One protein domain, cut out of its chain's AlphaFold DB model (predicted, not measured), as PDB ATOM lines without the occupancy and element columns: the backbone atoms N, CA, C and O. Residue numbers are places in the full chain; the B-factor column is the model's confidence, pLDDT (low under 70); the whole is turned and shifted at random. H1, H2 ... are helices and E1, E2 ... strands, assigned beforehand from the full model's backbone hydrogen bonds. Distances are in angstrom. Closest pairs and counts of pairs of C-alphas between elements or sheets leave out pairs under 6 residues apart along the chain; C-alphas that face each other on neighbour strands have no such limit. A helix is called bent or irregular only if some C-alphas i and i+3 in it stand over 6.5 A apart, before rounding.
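This is residues 34 to 103 of the 120 residues of an uncharacterized protein of Candidatus Kentron sp. TUN (UniProt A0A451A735). The model is a flat row of parts: the small hairpin of E1 and E2 packs along one side of the long helix H3, and H1 runs along the other side of H3. Short H2 makes the turn between H1 and H3 at one end of the two helices, and the long loop of residues 82 to 98 reaches away from the strands, with Gln 90 at the far end of the longest axis. The printed part has 70 residues with three named helices and two named strands, in the order H1, H2, H3, E1, E2; the sheet, E1 - E2, is antiparallel and the class is mostly helix. The whole is loose, with a radius of gyration of the C-alphas of 14.5 A, and spans 47 by 33 by 10 A.

Begin at the sheet: find C-alpha 78 at (-49.961, 14.724, 28.692), where strand E1 begins, residues 78 to 81. Its partner E2, residues 99 to 102, ends at C-alpha 102 at (-46.005, 15.450, 31.725). Go back to residues 55 to 73 for helix H3, 25.8 A from first to last C-alpha. It has a kink of 30 degrees near residue 63 and is irregular, but only just: C-alphas 61 and 64 are 6.7 A apart. Helix H2 is residues 49 to 52, 5.5 A long. Helix H1, residues 36 to 47, begins at C-alpha 36 at (-67.817, 1.215, 32.194) and is 16.0 A long.

Look first at E1 and E2, an antiparallel hairpin with 166 degrees between directions; N 80 and O 100 are 3.0 A apart and N 102 and O 78 are 2.8 A apart, within hydrogen-bond range. The closest C-alphas of H3 and E1, those of Ser 71 and Lys 78, are 6.4 A apart. Those of H3 and E2, Ser 64 and Cys 99, are 7.6 A apart. H3 touches H1 with its residues 61 to 69 alone, at a shallow tilt of 17 degrees, opposite ways; the closest C-alphas, of Ser 45 and Ile 62, are 6.1 A apart. H3 touches H2 with its residues 57 to 62 alone, the C-alphas of Asn 51 and Thr 57 being closest at 5.5 A. H1 and H2 are close but not clearly touching, and both are apart from E1 and E2. In H1 every O i to N i+4 pair is within hydrogen-bond range, in H3 12 of 15; H2 is too short for such a pair.

The C-alphas farthest apart, of Ala 36 and Gln 90, are 47.5 A apart. The printed part has no cut. The link from E1 to E2 is long, 17 residues; the other links are tight. Mean pLDDT of the printed part is 84.8, and residue 103 alone is under 70.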
ATOM      1  N   VAL A  34     -64.450   6.316  35.851       87.44
ATOM      2  CA  VAL A  34     -64.253   5.951  34.444       87.44
ATOM      3  C   VAL A  34     -65.532   5.288  33.919       87.44
ATOM      4  O   VAL A  34     -66.054   4.384  34.569       87.44
ATOM      5  N   PRO A  35     -66.055   5.686  32.742       91.44
ATOM      6  CA  PRO A  35     -67.169   5.004  32.092       91.44
ATOM      7  C   PRO A  35     -66.906   3.505  31.932       91.44
ATOM      8  O   PRO A  35     -65.824   3.129  31.478       91.44
ATOM      9  N   ALA A  36     -67.919   2.679  32.215       92.19
ATOM     10  CA  ALA A  36     -67.817   1.215  32.194       92.19
ATOM     11  C   ALA A  36     -67.156   0.683  30.914       92.19
ATOM     12  O   ALA A  36     -66.184  -0.050  30.994       92.19
ATOM     13  N   LEU A  37     -67.561   1.182  29.741       92.06
ATOM     14  CA  LEU A  37     -66.983   0.773  28.458       92.06
ATOM     15  C   LEU A  37     -65.454   0.962  28.375       92.06
ATOM     16  O   LEU A  37     -64.759   0.126  27.810       92.06
ATOM     17  N   LEU A  38     -64.914   2.069  28.902       90.75
ATOM     18  CA  LEU A  38     -63.463   2.302  28.896       90.75
ATOM     19  C   LEU A  38     -62.748   1.379  29.887       90.75
ATOM     20  O   LEU A  38     -61.631   0.949  29.616       90.75
ATOM     21  N   PHE A  39     -63.386   1.102  31.022       91.25
ATOM     22  CA  PHE A  39     -62.864   0.191  32.031       91.25
ATOM     23  C   PHE A  39     -62.847  -1.255  31.520       91.25
ATOM     24  O   PHE A  39     -61.823  -1.923  31.628       91.25
ATOM     25  N   ASP A  40     -63.926  -1.698  30.876       93.38
ATOM     26  CA  ASP A  40     -64.053  -3.035  30.297       93.38
ATOM     27  C   ASP A  40     -62.974  -3.282  29.236       93.38
ATOM     28  O   ASP A  40     -62.300  -4.303  29.285       93.38
ATOM     29  N   MET A  41     -62.704  -2.310  28.356       91.12
ATOM     30  CA  MET A  41     -61.613  -2.421  27.373       91.12
ATOM     31  C   MET A  41     -60.226  -2.581  28.020       91.12
ATOM     32  O   MET A  41     -59.374  -3.309  27.501       91.12
ATOM     33  N   ILE A  42     -59.974  -1.906  29.148       92.19
ATOM     34  CA  ILE A  42     -58.724  -2.081  29.906       92.19
ATOM     35  C   ILE A  42     -58.683  -3.489  30.513       92.19
ATOM     36  O   ILE A  42     -57.661  -4.165  30.419       92.19
ATOM     37  N   MET A  43     -59.791  -3.950  31.096       93.56
ATOM     38  CA  MET A  43     -59.888  -5.276  31.706       93.56
ATOM     39  C   MET A  43     -59.739  -6.410  30.687       93.56
ATOM     40  O   MET A  43     -59.039  -7.380  30.966       93.56
ATOM     41  N   GLU A  44     -60.322  -6.281  29.496       93.62
ATOM     42  CA  GLU A  44     -60.115  -7.210  28.380       93.62
ATOM     43  C   GLU A  44     -58.636  -7.274  27.988       93.62
ATOM     44  O   GLU A  44     -58.070  -8.359  27.853       93.62
ATOM     45  N   SER A  45     -57.982  -6.114  27.893       91.56
ATOM     46  CA  SER A  45     -56.554  -6.033  27.567       91.56
ATOM     47  C   SER A  45     -55.674  -6.663  28.655       91.56
ATOM     48  O   SER A  45     -54.667  -7.291  28.337       91.56
ATOM     49  N   LEU A  46     -56.060  -6.541  29.928       92.88
ATOM     50  CA  LEU A  46     -55.388  -7.191  31.061       92.88
ATOM     51  C   LEU A  46     -55.647  -8.703  31.130       92.88
ATOM     52  O   LEU A  46     -54.813  -9.435  31.656       92.88
ATOM     53  N   GLY A  47     -56.793  -9.172  30.633       92.38
ATOM     54  CA  GLY A  47     -57.160 -10.590  30.608       92.38
ATOM     55  C   GLY A  47     -56.535 -11.378  29.454       92.38
ATOM     56  O   GLY A  47     -56.487 -12.607  29.505       92.38
ATOM     57  N   ASP A  48     -56.049 -10.696  28.415       92.62
ATOM     58  CA  ASP A  48     -55.408 -11.327  27.266       92.62
ATOM     59  C   ASP A  48     -53.908 -11.547  27.514       92.62
ATOM     60  O   ASP A  48     -53.085 -10.634  27.437       92.62
ATOM     61  N   ASN A  49     -53.534 -12.808  27.753       91.88
ATOM     62  CA  ASN A  49     -52.146 -13.220  27.970       91.88
ATOM     63  C   ASN A  49     -51.210 -12.865  26.804       91.88
ATOM     64  O   ASN A  49     -50.002 -12.726  27.009       91.88
ATOM     65  N   THR A  50     -51.732 -12.707  25.583       91.25
ATOM     66  CA  THR A  50     -50.909 -12.309  24.435       91.25
ATOM     67  C   THR A  50     -50.380 -10.881  24.574       91.25
ATOM     68  O   THR A  50     -49.320 -10.563  24.029       91.25
ATOM     69  N   ASN A  51     -51.024 -10.048  25.397       90.94
ATOM     70  CA  ASN A  51     -50.549  -8.701  25.691       90.94
ATOM     71  C   ASN A  51     -49.308  -8.673  26.601       90.94
ATOM     72  O   ASN A  51     -48.663  -7.634  26.705       90.94
ATOM     73  N   PHE A  52     -48.926  -9.807  27.200       91.94
ATOM     74  CA  PHE A  52     -47.772  -9.937  28.100       91.94
ATOM     75  C   PHE A  52     -46.555 -10.618  27.456       91.94
ATOM     76  O   PHE A  52     -45.597 -10.959  28.145       91.94
ATOM     77  N   ILE A  53     -46.574 -10.829  26.135       90.50
ATOM     78  CA  ILE A  53     -45.514 -11.556  25.420       90.50
ATOM     79  C   ILE A  53     -44.160 -10.836  25.496       90.50
ATOM     80  O   ILE A  53     -43.120 -11.485  25.590       90.50
ATOM     81  N   ASN A  54     -44.150  -9.506  25.421       86.69
ATOM     82  CA  ASN A  54     -42.940  -8.701  25.556       86.69
ATOM     83  C   ASN A  54     -43.278  -7.291  26.055       86.69
ATOM     84  O   ASN A  54     -44.442  -6.893  26.086       86.69
ATOM     85  N   GLU A  55     -42.245  -6.541  26.435       84.31
ATOM     86  CA  GLU A  55     -42.373  -5.172  26.941       84.31
ATOM     87  C   GLU A  55     -43.118  -4.248  25.969       84.31
ATOM     88  O   GLU A  55     -44.017  -3.538  26.403       84.31
ATOM     89  N   VAL A  56     -42.796  -4.280  24.673       86.38
ATOM     90  CA  VAL A  56     -43.435  -3.418  23.664       86.38
ATOM     91  C   VAL A  56     -44.940  -3.679  23.615       86.38
ATOM     92  O   VAL A  56     -45.740  -2.746  23.635       86.38
ATOM     93  N   THR A  57     -45.348  -4.949  23.617       88.50
ATOM     94  CA  THR A  57     -46.762  -5.319  23.645       88.50
ATOM     95  C   THR A  57     -47.426  -4.847  24.936       88.50
ATOM     96  O   THR A  57     -48.513  -4.281  24.873       88.50
ATOM     97  N   ILE A  58     -46.772  -5.000  26.092       88.94
ATOM     98  CA  ILE A  58     -47.293  -4.509  27.377       88.94
ATOM     99  C   ILE A  58     -47.464  -2.981  27.338       88.94
ATOM    100  O   ILE A  58     -48.508  -2.463  27.748       88.94
ATOM    101  N   CYS A  59     -46.473  -2.254  26.818       87.69
ATOM    102  CA  CYS A  59     -46.505  -0.798  26.708       87.69
ATOM    103  C   CYS A  59     -47.667  -0.338  25.827       87.69
ATOM    104  O   CYS A  59     -48.478   0.477  26.258       87.69
ATOM    105  N   GLU A  60     -47.815  -0.923  24.642       88.06
ATOM    106  CA  GLU A  60     -48.801  -0.480  23.655       88.06
ATOM    107  C   GLU A  60     -50.223  -0.996  23.915       88.06
ATOM    108  O   GLU A  60     -51.196  -0.321  23.581       88.06
ATOM    109  N   ARG A  61     -50.377  -2.179  24.520       90.44
ATOM    110  CA  ARG A  61     -51.691  -2.810  24.734       90.44
ATOM    111  C   ARG A  61     -52.261  -2.592  26.126       90.44
ATOM    112  O   ARG A  61     -53.477  -2.633  26.274       90.44
ATOM    113  N   ILE A  62     -51.422  -2.348  27.130       91.00
ATOM    114  CA  ILE A  62     -51.868  -2.228  28.523       91.00
ATOM    115  C   ILE A  62     -51.556  -0.837  29.069       91.00
ATOM    116  O   ILE A  62     -52.471  -0.100  29.448       91.00
ATOM    117  N   ILE A  63     -50.279  -0.450  29.098       88.81
ATOM    118  CA  ILE A  63     -49.835   0.761  29.804       88.81
ATOM    119  C   ILE A  63     -50.334   2.026  29.094       88.81
ATOM    120  O   ILE A  63     -51.011   2.850  29.710       88.81
ATOM    121  N   SER A  64     -50.051   2.174  27.799       88.62
ATOM    122  CA  SER A  64     -50.406   3.354  27.003       88.62
ATOM    123  C   SER A  64     -51.926   3.595  26.953       88.62
ATOM    124  O   SER A  64     -52.354   4.718  27.255       88.62
ATOM    125  N   PRO A  65     -52.786   2.582  26.707       89.00
ATOM    126  CA  PRO A  65     -54.239   2.750  26.789       89.00
ATOM    127  C   PRO A  65     -54.720   3.160  28.184       89.00
ATOM    128  O   PRO A  65     -55.534   4.081  28.306       89.00
ATOM    129  N   THR A  66     -54.180   2.544  29.240       90.38
ATOM    130  CA  THR A  66     -54.549   2.858  30.630       90.38
ATOM    131  C   THR A  66     -54.192   4.300  30.979       90.38
ATOM    132  O   THR A  66     -55.048   5.069  31.422       90.38
ATOM    133  N   LEU A  67     -52.948   4.713  30.722       88.62
ATOM    134  CA  LEU A  67     -52.505   6.081  30.977       88.62
ATOM    135  C   LEU A  67     -53.301   7.079  30.120       88.62
ATOM    136  O   LEU A  67     -53.709   8.134  30.613       88.62
ATOM    137  N   THR A  68     -53.608   6.740  28.864       88.31
ATOM    138  CA  THR A  68     -54.447   7.572  27.989       88.31
ATOM    139  C   THR A  68     -55.809   7.838  28.622       88.31
ATOM    140  O   THR A  68     -56.245   8.991  28.655       88.31
ATOM    141  N   VAL A  69     -56.463   6.816  29.186       89.69
ATOM    142  CA  VAL A  69     -57.717   6.996  29.933       89.69
ATOM    143  C   VAL A  69     -57.498   7.930  31.121       89.69
ATOM    144  O   VAL A  69     -58.212   8.925  31.232       89.69
ATOM    145  N   VAL A  70     -56.471   7.702  31.942       88.06
ATOM    146  CA  VAL A  70     -56.155   8.559  33.100       88.06
ATOM    147  C   VAL A  70     -55.965  10.028  32.699       88.06
ATOM    148  O   VAL A  70     -56.479  10.920  33.381       88.06
ATOM    149  N   SER A  71     -55.291  10.318  31.582       87.75
ATOM    150  CA  SER A  71     -55.086  11.706  31.132       87.75
ATOM    151  C   SER A  71     -56.352  12.424  30.701       87.75
ATOM    152  O   SER A  71     -56.479  13.625  30.944       87.75
ATOM    153  N   ARG A  72     -57.333  11.709  30.136       86.94
ATOM    154  CA  ARG A  72     -58.621  12.306  29.745       86.94
ATOM    155  C   ARG A  72     -59.362  12.905  30.939       86.94
ATOM    156  O   ARG A  72     -60.076  13.892  30.778       86.94
ATOM    157  N   TYR A  73     -59.149  12.351  32.129       85.44
ATOM    158  CA  TYR A  73     -59.806  12.772  33.368       85.44
ATOM    159  C   TYR A  73     -58.926  13.650  34.270       85.44
ATOM    160  O   TYR A  73     -59.400  14.167  35.279       85.44
ATOM    161  N   ASN A  74     -57.662  13.879  33.903       82.56
ATOM    162  CA  ASN A  74     -56.752  14.757  34.635       82.56
ATOM    163  C   ASN A  74     -56.276  15.885  33.719       82.56
ATOM    164  O   ASN A  74     -55.310  15.746  32.969       82.56
ATOM    165  N   LYS A  75     -56.966  17.033  33.790       78.94
ATOM    166  CA  LYS A  75     -56.639  18.221  32.989       78.94
ATOM    167  C   LYS A  75     -55.167  18.593  33.162       78.94
ATOM    168  O   LYS A  75     -54.694  18.786  34.276       78.94
ATOM    169  N   GLY A  76     -54.472  18.717  32.036       78.19
ATOM    170  CA  GLY A  76     -53.047  19.027  31.990       78.19
ATOM    171  C   GLY A  76     -52.168  17.799  31.784       78.19
ATOM    172  O   GLY A  76     -51.143  17.942  31.134       78.19
ATOM    173  N   LEU A  77     -52.569  16.602  32.219       83.31
ATOM    174  CA  LEU A  77     -51.752  15.406  32.021       83.31
ATOM    175  C   LEU A  77     -51.592  15.117  30.522       83.31
ATOM    176  O   LEU A  77     -52.575  14.942  29.800       83.31
ATOM    177  N   LYS A  78     -50.349  15.110  30.048       82.81
ATOM    178  CA  LYS A  78     -49.961  14.724  28.692       82.81
ATOM    179  C   LYS A  78     -49.101  13.478  28.776       82.81
ATOM    180  O   LYS A  78     -48.244  13.379  29.650       82.81
ATOM    181  N   ILE A  79     -49.366  12.538  27.881       82.31
ATOM    182  CA  ILE A  79     -48.645  11.275  27.802       82.31
ATOM    183  C   ILE A  79     -48.192  11.085  26.368       82.31
ATOM    184  O   ILE A  79     -48.967  11.319  25.439       82.31
ATOM    185  N   TRP A  80     -46.957  10.638  26.217       81.50
ATOM    186  CA  TRP A  80     -46.406  10.165  24.959       81.50
ATOM    187  C   TRP A  80     -45.789   8.782  25.186       81.50
ATOM    188  O   TRP A  80     -45.230   8.532  26.249       81.50
ATOM    189  N   SER A  81     -45.917   7.888  24.211       79.50
ATOM    190  CA  SER A  81     -45.331   6.538  24.218       79.50
ATOM    191  C   SER A  81     -44.275   6.485  23.120       79.50
ATOM    192  O   SER A  81     -44.522   7.051  22.052       79.50
ATOM    193  N   HIS A  82     -43.124   5.858  23.375       79.25
ATOM    194  CA  HIS A  82     -42.103   5.595  22.350       79.25
ATOM    195  C   HIS A  82     -41.652   6.831  21.543       79.25
ATOM    196  O   HIS A  82     -41.417   6.770  20.337       79.25
ATOM    197  N   VAL A  83     -41.556   8.001  22.190       78.56
ATOM    198  CA  VAL A  83     -41.070   9.227  21.533       78.56
ATOM    199  C   VAL A  83     -39.578   9.396  21.806       78.56
ATOM    200  O   VAL A  83     -39.215   9.585  22.968       78.56
ATOM    201  N   PRO A  84     -38.711   9.405  20.774       79.81
ATOM    202  CA  PRO A  84     -37.288   9.647  20.958       79.81
ATOM    203  C   PRO A  84     -37.029  10.977  21.666       79.81
ATOM    204  O   PRO A  84     -37.566  12.021  21.290       79.81
ATOM    205  N   TYR A  85     -36.164  10.943  22.670       75.12
ATOM    206  CA  TYR A  85     -35.816  12.081  23.504       75.12
ATOM    207  C   TYR A  85     -34.303  12.274  23.503       75.12
ATOM    208  O   TYR A  85     -33.578  11.874  24.413       75.12
ATOM    209  N   ASN A  86     -33.831  12.899  22.429       81.19
ATOM    210  CA  ASN A  86     -32.414  13.114  22.164       81.19
ATOM    211  C   ASN A  86     -32.093  14.591  22.391       81.19
ATOM    212  O   ASN A  86     -32.028  15.380  21.452       81.19
ATOM    213  N   ILE A  87     -31.983  14.979  23.662       79.44
ATOM    214  CA  ILE A  87     -31.793  16.383  24.051       79.44
ATOM    215  C   ILE A  87     -30.316  16.762  24.069       79.44
ATOM    216  O   ILE A  87     -29.967  17.874  23.676       79.44
ATOM    217  N   ASP A  88     -29.456  15.863  24.555       78.75
ATOM    218  CA  ASP A  88     -28.022  16.117  24.677       78.75
ATOM    219  C   ASP A  88     -27.237  14.798  24.723       78.75
ATOM    220  O   ASP A  88     -27.212  14.094  25.737       78.75
ATOM    221  N   GLU A  89     -26.576  14.473  23.611       78.19
ATOM    222  CA  GLU A  89     -25.775  13.255  23.473       78.19
ATOM    223  C   GLU A  89     -24.550  13.230  24.386       78.19
ATOM    224  O   GLU A  89     -24.219  12.185  24.945       78.19
ATOM    225  N   GLN A  90     -23.911  14.380  24.612       79.44
ATOM    226  CA  GLN A  90     -22.724  14.464  25.467       79.44
ATOM    227  C   GLN A  90     -23.097  14.283  26.940       79.44
ATOM    228  O   GLN A  90     -22.369  13.656  27.716       79.44
ATOM    229  N   ALA A  91     -24.270  14.781  27.324       72.62
ATOM    230  CA  ALA A  91     -24.823  14.561  28.649       72.62
ATOM    231  C   ALA A  91     -25.445  13.162  28.823       72.62
ATOM    232  O   ALA A  91     -25.778  12.805  29.952       72.62
ATOM    233  N   GLY A  92     -25.548  12.336  27.775       72.56
ATOM    234  CA  GLY A  92     -26.186  11.015  27.838       72.56
ATOM    235  C   GLY A  92     -27.713  11.076  27.973       72.56
ATOM    236  O   GLY A  92     -28.323  10.117  28.433       72.56
ATOM    237  N   LEU A  93     -28.324  12.206  27.601       75.25
ATOM    238  CA  LEU A  93     -29.773  12.422  27.553       75.25
ATOM    239  C   LEU A  93     -30.304  12.050  26.164       75.25
ATOM    240  O   LEU A  93     -30.729  12.915  25.391       75.25
ATOM    241  N   VAL A  94     -30.194  10.763  25.845       76.75
ATOM    242  CA  VAL A  94     -30.539  10.164  24.551       76.75
ATOM    243  C   VAL A  94     -31.236   8.847  24.816       76.75
ATOM    244  O   VAL A  94     -30.758   8.049  25.625       76.75
ATOM    245  N   GLY A  95     -32.332   8.597  24.116       74.69
ATOM    246  CA  GLY A  95     -33.055   7.342  24.234       74.69
ATOM    247  C   GLY A  95     -34.508   7.466  23.820       74.69
ATOM    248  O   GLY A  95     -34.997   8.540  23.479       74.69
ATOM    249  N   GLU A  96     -35.200   6.341  23.870       79.56
ATOM    250  CA  GLU A  96     -36.631   6.248  23.622       79.56
ATOM    251  C   GLU A  96     -37.280   5.710  24.903       79.56
ATOM    252  O   GLU A  96     -36.999   4.573  25.284       79.56
ATOM    253  N   PRO A  97     -38.048   6.529  25.642       75.06
ATOM    254  CA  PRO A  97     -38.684   6.082  26.864       75.06
ATOM    255  C   PRO A  97     -39.910   5.247  26.517       75.06
ATOM    256  O   PRO A  97     -40.668   5.594  25.608       75.06
ATOM    257  N   ASP A  98     -40.164   4.232  27.337       76.94
ATOM    258  CA  ASP A  98     -41.379   3.420  27.254       76.94
ATOM    259  C   ASP A  98     -42.633   4.312  27.377       76.94
ATOM    260  O   ASP A  98     -43.593   4.189  26.622       76.94
ATOM    261  N   CYS A  99     -42.604   5.298  28.283       74.19
ATOM    262  CA  CYS A  99     -43.599   6.367  28.331       74.19
ATOM    263  C   CYS A  99     -43.026   7.674  28.899       74.19
ATOM    264  O   CYS A  99     -42.158   7.678  29.772       74.19
ATOM    265  N   PHE A 100     -43.550   8.803  28.430       76.50
ATOM    266  CA  PHE A 100     -43.272  10.136  28.947       76.50
ATOM    267  C   PHE A 100     -44.554  10.721  29.526       76.50
ATOM    268  O   PHE A 100     -45.549  10.872  28.817       76.50
ATOM    269  N   VAL A 101     -44.527  11.072  30.810       79.00
ATOM    270  CA  VAL A 101     -45.667  11.649  31.524       79.00
ATOM    271  C   VAL A 101     -45.336  13.086  31.901       79.00
ATOM    272  O   VAL A 101     -44.353  13.351  32.586       79.00
ATOM    273  N   TYR A 102     -46.170  14.025  31.466       75.06
ATOM    274  CA  TYR A 102     -46.005  15.450  31.725       75.06
ATOM    275  C   TYR A 102     -47.251  16.036  32.369       75.06
ATOM    276  O   TYR A 102     -48.361  15.875  31.863       75.06
ATOM    277  N   PHE A 103     -47.062  16.775  33.460       69.19
ATOM    278  CA  PHE A 103     -48.132  17.490  34.141       69.19
ATOM    279  C   PHE A 103     -47.758  18.981  34.268       69.19
ATOM    280  O   PHE A 103     -46.817  19.311  34.983       69.19
TER     281      PHE A 103